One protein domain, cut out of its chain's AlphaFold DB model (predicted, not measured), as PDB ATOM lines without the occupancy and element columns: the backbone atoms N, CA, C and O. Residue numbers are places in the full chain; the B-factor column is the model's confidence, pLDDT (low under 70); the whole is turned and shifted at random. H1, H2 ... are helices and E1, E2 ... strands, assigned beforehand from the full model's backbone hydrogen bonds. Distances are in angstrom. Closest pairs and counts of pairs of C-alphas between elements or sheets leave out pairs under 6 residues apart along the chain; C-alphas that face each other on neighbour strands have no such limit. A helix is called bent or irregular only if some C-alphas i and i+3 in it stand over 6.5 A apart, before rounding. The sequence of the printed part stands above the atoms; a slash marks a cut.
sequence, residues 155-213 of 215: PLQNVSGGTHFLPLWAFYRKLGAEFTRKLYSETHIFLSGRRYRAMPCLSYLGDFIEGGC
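AT A GLANCE: This is residues 155 to 213 of the 215 residues of an uncharacterized protein of Pseudomonas veronii 1YdBTEX2 (UniProt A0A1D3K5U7). A small strand hairpin, E1 and E2, leads into helix H1, which folds back sharply near residue 176; its short start packs on H2 and its long rest runs back towards the hairpin. The 59 printed residues hold E1, E2, H1, H2 in that order, the sheet E1 - E2 antiparallel, the class mostly helix. The whole is compact, radius of gyration of the C-alphas 11.8 A, but elongated, spanning 37 by 21 by 15 A.

IN THESE COORDINATES: Find C-alpha 155 at (-21.045, 21.236, 70.391), where E1, residues 155 to 157, begins; E2 is 163 to 165. H1, 169 to 191, is 18.6 A long and irregular: C-alphas 174 and 177 are 9.2 A apart, with a kink of 139 degrees near 176. H2, 202 to 212, runs 14.9 A to C-alpha 212 at (-20.636, 12.935, 94.430).

HOW THE PARTS SIT: In the hairpin E1 and E2, N 156 and O 164 are 2.7 A apart, within hydrogen-bond range. The closest C-alphas of E1 and H1, Leu 156 and His 188, are 6.9 A apart. H1, with residues 169 to 174 alone, touches H2, closest at the C-alphas of Ala 170 and Gly 206, 5.3 A. This helical hairpin runs opposite ways at a shallow tilt of 17 degrees. Every O i to N i+4 pair is within hydrogen-bond range in H2, 16 of 19 in H1.

THE WHOLE: The C-alphas farthest apart, Ser 160 and Cys 213, are 37.1 A apart. The printed part has no cut, and no link is long. Look for pLDDT under 70 at residues 192 to 193, 195 to 198, 200 and 212 to 213.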
ATOM      1  N   PRO A 155     -20.459  21.723  71.635       86.06
ATOM      2  CA  PRO A 155     -21.045  21.236  70.391       86.06
ATOM      3  C   PRO A 155     -20.051  20.449  69.532       86.06
ATOM      4  O   PRO A 155     -19.056  20.984  69.069       86.06
ATOM      5  N   LEU A 156     -20.384  19.206  69.207       82.75
ATOM      6  CA  LEU A 156     -19.695  18.378  68.228       82.75
ATOM      7  C   LEU A 156     -20.483  18.296  66.928       82.75
ATOM      8  O   LEU A 156     -21.673  17.985  66.935       82.75
ATOM      9  N   GLN A 157     -19.801  18.485  65.804       77.50
ATOM     10  CA  GLN A 157     -20.366  18.184  64.495       77.50
ATOM     11  C   GLN A 157     -20.061  16.737  64.120       77.50
ATOM     12  O   GLN A 157     -18.922  16.280  64.196       77.50
ATOM     13  N   ASN A 158     -21.090  16.002  63.712       71.12
ATOM     14  CA  ASN A 158     -20.917  14.663  63.168       71.12
ATOM     15  C   ASN A 158     -20.560  14.713  61.670       71.12
ATOM     16  O   ASN A 158     -20.669  15.749  61.016       71.12
ATOM     17  N   VAL A 159     -20.191  13.561  61.102       70.69
ATOM     18  CA  VAL A 159     -19.820  13.432  59.676       70.69
ATOM     19  C   VAL A 159     -20.933  13.825  58.696       70.69
ATOM     20  O   VAL A 159     -20.653  14.144  57.549       70.69
ATOM     21  N   SER A 160     -22.193  13.816  59.141       70.12
ATOM     22  CA  SER A 160     -23.365  14.250  58.366       70.12
ATOM     23  C   SER A 160     -23.716  15.734  58.559       70.12
ATOM     24  O   SER A 160     -24.772  16.167  58.111       70.12
ATOM     25  N   GLY A 161     -22.878  16.511  59.256       70.56
ATOM     26  CA  GLY A 161     -23.093  17.941  59.516       70.56
ATOM     27  C   GLY A 161     -24.090  18.261  60.637       70.56
ATOM     28  O   GLY A 161     -24.388  19.425  60.882       70.56
ATOM     29  N   GLY A 162     -24.607  17.253  61.341       74.06
ATOM     30  CA  GLY A 162     -25.480  17.437  62.497       74.06
ATOM     31  C   GLY A 162     -24.688  17.786  63.757       74.06
ATOM     32  O   GLY A 162     -23.708  17.111  64.076       74.06
ATOM     33  N   THR A 163     -25.148  18.794  64.495       79.62
ATOM     34  CA  THR A 163     -24.549  19.220  65.768       79.62
ATOM     35  C   THR A 163     -25.173  18.474  66.949       79.62
ATOM     36  O   THR A 163     -26.393  18.448  67.095       79.62
ATOM     37  N   HIS A 164     -24.336  17.906  67.816       80.00
ATOM     38  CA  HIS A 164     -24.709  17.271  69.086       80.00
ATOM     39  C   HIS A 164     -23.980  17.973  70.225       80.00
ATOM     40  O   HIS A 164     -22.825  18.342  70.065       80.00
ATOM     41  N   PHE A 165     -24.612  18.154  71.381       84.88
ATOM     42  CA  PHE A 165     -23.978  18.810  72.528       84.88
ATOM     43  C   PHE A 165     -23.559  17.771  73.563       84.88
ATOM     44  O   PHE A 165     -24.377  16.959  73.995       84.88
ATOM     45  N   LEU A 166     -22.291  17.796  73.973       86.69
ATOM     46  CA  LEU A 166     -21.808  16.918  75.032       86.69
ATOM     47  C   LEU A 166     -22.315  17.388  76.409       86.69
ATOM     48  O   LEU A 166     -22.311  18.594  76.684       86.69
ATOM     49  N   PRO A 167     -22.699  16.464  77.310       86.94
ATOM     50  CA  PRO A 167     -23.229  16.782  78.637       86.94
ATOM     51  C   PRO A 167     -22.112  17.159  79.632       86.94
ATOM     52  O   PRO A 167     -21.994  16.580  80.707       86.94
ATOM     53  N   LEU A 168     -21.260  18.129  79.286       89.69
ATOM     54  CA  LEU A 168     -20.069  18.478  80.074       89.69
ATOM     55  C   LEU A 168     -20.296  19.580  81.127       89.69
ATOM     56  O   LEU A 168     -19.348  20.073  81.736       89.69
ATOM     57  N   TRP A 169     -21.544  19.980  81.365       89.00
ATOM     58  CA  TRP A 169     -21.880  21.056  82.303       89.00
ATOM     59  C   TRP A 169     -21.430  20.748  83.744       89.00
ATOM     60  O   TRP A 169     -20.878  21.624  84.410       89.00
ATOM     61  N   ALA A 170     -21.599  19.502  84.203       88.69
ATOM     62  CA  ALA A 170     -21.211  19.063  85.545       88.69
ATOM     63  C   ALA A 170     -19.684  19.084  85.721       88.69
ATOM     64  O   ALA A 170     -19.167  19.600  86.712       88.69
ATOM     65  N   PHE A 171     -18.954  18.618  84.703       91.88
ATOM     66  CA  PHE A 171     -17.493  18.672  84.653       91.88
ATOM     67  C   PHE A 171     -17.000  20.118  84.731       91.88
ATOM     68  O   PHE A 171     -16.121  20.421  85.535       91.88
ATOM     69  N   TYR A 172     -17.623  21.032  83.981       91.50
ATOM     70  CA  TYR A 172     -17.250  22.446  84.019       91.50
ATOM     71  C   TYR A 172     -17.419  23.046  85.409       91.50
ATOM     72  O   TYR A 172     -16.549  23.777  85.880       91.50
ATOM     73  N   ARG A 173     -18.533  22.730  86.076       88.50
ATOM     74  CA  ARG A 173     -18.843  23.270  87.401       88.50
ATOM     75  C   ARG A 173     -17.973  22.683  88.507       88.50
ATOM     76  O   ARG A 173     -17.572  23.428  89.394       88.50
ATOM     77  N   LYS A 174     -17.692  21.379  88.472       90.50
ATOM     78  CA  LYS A 174     -16.990  20.670  89.555       90.50
ATOM     79  C   LYS A 174     -15.480  20.579  89.357       90.50
ATOM     80  O   LYS A 174     -14.744  20.656  90.332       90.50
ATOM     81  N   LEU A 175     -15.022  20.421  88.117       91.12
ATOM     82  CA  LEU A 175     -13.612  20.201  87.767       91.12
ATOM     83  C   LEU A 175     -12.987  21.402  87.038       91.12
ATOM     84  O   LEU A 175     -11.775  21.456  86.841       91.12
ATOM     85  N   GLY A 176     -13.803  22.386  86.657       90.00
ATOM     86  CA  GLY A 176     -13.354  23.642  86.074       90.00
ATOM     87  C   GLY A 176     -13.205  23.623  84.551       90.00
ATOM     88  O   GLY A 176     -13.288  22.596  83.869       90.00
ATOM     89  N   ALA A 177     -12.978  24.820  84.007       88.25
ATOM     90  CA  ALA A 177     -12.942  25.062  82.566       88.25
ATOM     91  C   ALA A 177     -11.792  24.332  81.862       88.25
ATOM     92  O   ALA A 177     -11.989  23.761  80.796       88.25
ATOM     93  N   GLU A 178     -10.595  24.331  82.452       90.06
ATOM     94  CA  GLU A 178      -9.413  23.739  81.819       90.06
ATOM     95  C   GLU A 178      -9.552  22.221  81.657       90.06
ATOM     96  O   GLU A 178      -9.346  21.699  80.561       90.06
ATOM     97  N   PHE A 179      -9.970  21.528  82.723       91.88
ATOM     98  CA  PHE A 179     -10.254  20.096  82.672       91.88
ATOM     99  C   PHE A 179     -11.316  19.791  81.613       91.88
ATOM    100  O   PHE A 179     -11.140  18.903  80.782       91.88
ATOM    101  N   THR A 180     -12.399  20.569  81.604       91.50
ATOM    102  CA  THR A 180     -13.518  20.349  80.684       91.50
ATOM    103  C   THR A 180     -13.122  20.562  79.229       91.50
ATOM    104  O   THR A 180     -13.527  19.775  78.381       91.50
ATOM    105  N   ARG A 181     -12.276  21.557  78.930       89.94
ATOM    106  CA  ARG A 181     -11.716  21.753  77.582       89.94
ATOM    107  C   ARG A 181     -10.864  20.571  77.145       89.94
ATOM    108  O   ARG A 181     -11.031  20.109  76.025       89.94
ATOM    109  N   LYS A 182      -9.989  20.065  78.022       90.50
ATOM    110  CA  LYS A 182      -9.170  18.876  77.733       90.50
ATOM    111  C   LYS A 182     -10.061  17.667  77.443       90.50
ATOM    112  O   LYS A 182      -9.928  17.056  76.391       90.50
ATOM    113  N   LEU A 183     -11.035  17.390  78.312       89.94
ATOM    114  CA  LEU A 183     -11.999  16.307  78.109       89.94
ATOM    115  C   LEU A 183     -12.797  16.479  76.811       89.94
ATOM    116  O   LEU A 183     -12.997  15.514  76.076       89.94
ATOM    117  N   TYR A 184     -13.234  17.701  76.508       89.38
ATOM    118  CA  TYR A 184     -13.924  18.028  75.267       89.38
ATOM    119  C   TYR A 184     -13.055  17.735  74.038       89.38
ATOM    120  O   TYR A 184     -13.520  17.062  73.120       89.38
ATOM    121  N   SER A 185     -11.790  18.169  74.039       88.00
ATOM    122  CA  SER A 185     -10.829  17.898  72.965       88.00
ATOM    123  C   SER A 185     -10.594  16.399  72.763       88.00
ATOM    124  O   SER A 185     -10.702  15.919  71.637       88.00
ATOM    125  N   GLU A 186     -10.362  15.643  73.838       87.50
ATOM    126  CA  GLU A 186     -10.166  14.189  73.761       87.50
ATOM    127  C   GLU A 186     -11.427  13.465  73.269       87.50
ATOM    128  O   GLU A 186     -11.365  12.583  72.411       87.50
ATOM    129  N   THR A 187     -12.603  13.883  73.746       85.31
ATOM    130  CA  THR A 187     -13.885  13.320  73.300       85.31
ATOM    131  C   THR A 187     -14.138  13.637  71.827       85.31
ATOM    132  O   THR A 187     -14.625  12.784  71.084       85.31
ATOM    133  N   HIS A 188     -13.775  14.841  71.373       81.00
ATOM    134  CA  HIS A 188     -13.856  15.226  69.969       81.00
ATOM    135  C   HIS A 188     -12.940  14.352  69.103       81.00
ATOM    136  O   HIS A 188     -13.387  13.851  68.074       81.00
ATOM    137  N   ILE A 189     -11.686  14.125  69.509       83.00
ATOM    138  CA  ILE A 189     -10.752  13.228  68.804       83.00
ATOM    139  C   ILE A 189     -11.320  11.807  68.762       83.00
ATOM    140  O   ILE A 189     -11.355  11.180  67.704       83.00
ATOM    141  N   PHE A 190     -11.839  11.314  69.887       80.31
ATOM    142  CA  PHE A 190     -12.437   9.986  69.961       80.31
ATOM    143  C   PHE A 190     -13.663   9.843  69.048       80.31
ATOM    144  O   PHE A 190     -13.834   8.821  68.384       80.31
ATOM    145  N   LEU A 191     -14.539  10.838  68.981       77.25
ATOM    146  CA  LEU A 191     -15.733  10.758  68.139       77.25
ATOM    147  C   LEU A 191     -15.432  11.063  66.667       77.25
ATOM    148  O   LEU A 191     -16.140  10.570  65.785       77.25
ATOM    149  N   SER A 192     -14.354  11.797  66.379       69.62
ATOM    150  CA  SER A 192     -13.903  12.043  65.013       69.62
ATOM    151  C   SER A 192     -13.542  10.722  64.319       69.62
ATOM    152  O   SER A 192     -12.720   9.942  64.791       69.62
ATOM    153  N   GLY A 193     -14.230  10.422  63.215       65.75
ATOM    154  CA  GLY A 193     -14.046   9.180  62.454       65.75
ATOM    155  C   GLY A 193     -14.865   7.976  62.934       65.75
ATOM    156  O   GLY A 193     -14.814   6.925  62.298       65.75
ATOM    157  N   ARG A 194     -15.666   8.103  64.003       71.56
ATOM    158  CA  ARG A 194     -16.563   7.032  64.475       71.56
ATOM    159  C   ARG A 194     -18.031   7.365  64.179       71.56
ATOM    160  O   ARG A 194     -18.434   8.522  64.154       71.56
ATOM    161  N   ARG A 195     -18.870   6.336  63.989       65.31
ATOM    162  CA  ARG A 195     -20.336   6.497  63.827       65.31
ATOM    163  C   ARG A 195     -21.077   6.752  65.150       65.31
ATOM    164  O   ARG A 195     -22.297   6.913  65.141       65.31
ATOM    165  N   TYR A 196     -20.370   6.769  66.280       65.38
ATOM    166  CA  TYR A 196     -20.971   7.053  67.581       65.38
ATOM    167  C   TYR A 196     -21.416   8.516  67.659       65.38
ATOM    168  O   TYR A 196     -20.660   9.426  67.337       65.38
ATOM    169  N   ARG A 197     -22.664   8.736  68.092       62.75
ATOM    170  CA  ARG A 197     -23.244  10.083  68.264       62.75
ATOM    171  C   ARG A 197     -22.890  10.720  69.609       62.75
ATOM    172  O   ARG A 197     -22.999  11.929  69.756       62.75
ATOM    173  N   ALA A 198     -22.480   9.904  70.574       67.56
ATOM    174  CA  ALA A 198     -22.058  10.316  71.902       67.56
ATOM    175  C   ALA A 198     -21.096   9.271  72.470       67.56
ATOM    176  O   ALA A 198     -21.160   8.096  72.095       67.56
ATOM    177  N   MET A 199     -20.229   9.691  73.389       70.88
ATOM    178  CA  MET A 199     -19.437   8.766  74.189       70.88
ATOM    179  C   MET A 199     -20.365   8.084  75.208       70.88
ATOM    180  O   MET A 199     -20.993   8.790  76.006       70.88
ATOM    181  N   PRO A 200     -20.497   6.743  75.189       68.69
ATOM    182  CA  PRO A 200     -21.286   6.031  76.188       68.69
ATOM    183  C   PRO A 200     -20.808   6.387  77.600       68.69
ATOM    184  O   PRO A 200     -19.616   6.578  77.824       68.69
ATOM    185  N   CYS A 201     -21.738   6.487  78.546       79.75
ATOM    186  CA  CYS A 201     -21.481   6.763  79.966       79.75
ATOM    187  C   CYS A 201     -21.009   8.172  80.350       79.75
ATOM    188  O   CYS A 201     -20.946   8.460  81.542       79.75
ATOM    189  N   LEU A 202     -20.759   9.078  79.399       83.19
ATOM    190  CA  LEU A 202     -20.330  10.443  79.729       83.19
ATOM    191  C   LEU A 202     -21.392  11.222  80.528       83.19
ATOM    192  O   LEU A 202     -21.046  11.976  81.434       83.19
ATOM    193  N   SER A 203     -22.681  11.003  80.237       81.31
ATOM    194  CA  SER A 203     -23.791  11.563  81.018       81.31
ATOM    195  C   SER A 203     -23.829  11.004  82.442       81.31
ATOM    196  O   SER A 203     -23.839  11.783  83.385       81.31
ATOM    197  N   TYR A 204     -23.744   9.676  82.604       83.81
ATOM    198  CA  TYR A 204     -23.730   9.025  83.922       83.81
ATOM    199  C   TYR A 204     -22.538   9.467  84.774       83.81
ATOM    200  O   TYR A 204     -22.675   9.666  85.977       83.81
ATOM    201  N   LEU A 205     -21.369   9.652  84.154       85.75
ATOM    202  CA  LEU A 205     -20.196  10.183  84.841       85.75
ATOM    203  C   LEU A 205     -20.416  11.639  85.272       85.75
ATOM    204  O   LEU A 205     -20.041  12.006  86.382       85.75
ATOM    205  N   GLY A 206     -21.053  12.452  84.427       84.69
ATOM    206  CA  GLY A 206     -21.465  13.809  84.784       84.69
ATOM    207  C   GLY A 206     -22.423  13.832  85.978       84.69
ATOM    208  O   GLY A 206     -22.191  14.585  86.921       84.69
ATOM    209  N   ASP A 207     -23.435  12.964  85.976       83.19
ATOM    210  CA  ASP A 207     -24.403  12.833  87.072       83.19
ATOM    211  C   ASP A 207     -23.721  12.390  88.377       83.19
ATOM    212  O   ASP A 207     -23.987  12.948  89.444       83.19
ATOM    213  N   PHE A 208     -22.783  11.438  88.297       85.50
ATOM    214  CA  PHE A 208     -21.970  11.010  89.437       85.50
ATOM    215  C   PHE A 208     -21.107  12.151  89.991       85.50
ATOM    216  O   PHE A 208     -21.057  12.348  91.202       85.50
ATOM    217  N   ILE A 209     -20.455  12.935  89.129       85.00
ATOM    218  CA  ILE A 209     -19.633  14.086  89.536       85.00
ATOM    219  C   ILE A 209     -20.490  15.175  90.194       85.00
ATOM    220  O   ILE A 209     -20.082  15.772  91.197       85.00
ATOM    221  N   GLU A 210     -21.686  15.427  89.660       81.44
ATOM    222  CA  GLU A 210     -22.608  16.400  90.240       81.44
ATOM    223  C   GLU A 210     -23.090  15.953  91.629       81.44
ATOM    224  O   GLU A 210     -23.043  16.748  92.573       81.44
ATOM    225  N   GLY A 211     -23.508  14.687  91.761       75.31
ATOM    226  CA  GLY A 211     -24.015  14.114  93.010       75.31
ATOM    227  C   GLY A 211     -22.938  13.786  94.053       75.31
ATOM    228  O   GLY A 211     -23.241  13.754  95.244       75.31
ATOM    229  N   GLY A 212     -21.692  13.558  93.625       58.75
ATOM    230  CA  GLY A 212     -20.636  12.935  94.430       58.75
ATOM    231  C   GLY A 212     -19.539  13.851  94.978       58.75
ATOM    232  O   GLY A 212     -18.840  13.450  95.901       58.75
ATOM    233  N   CYS A 213     -19.377  15.089  94.506       44.41
ATOM    234  CA  CYS A 213     -18.346  15.989  95.047       44.41
ATOM    235  C   CYS A 213     -18.915  16.951  96.102       44.41
ATOM    236  O   CYS A 213     -19.232  18.110  95.800       44.41
TER     237      CYS A 213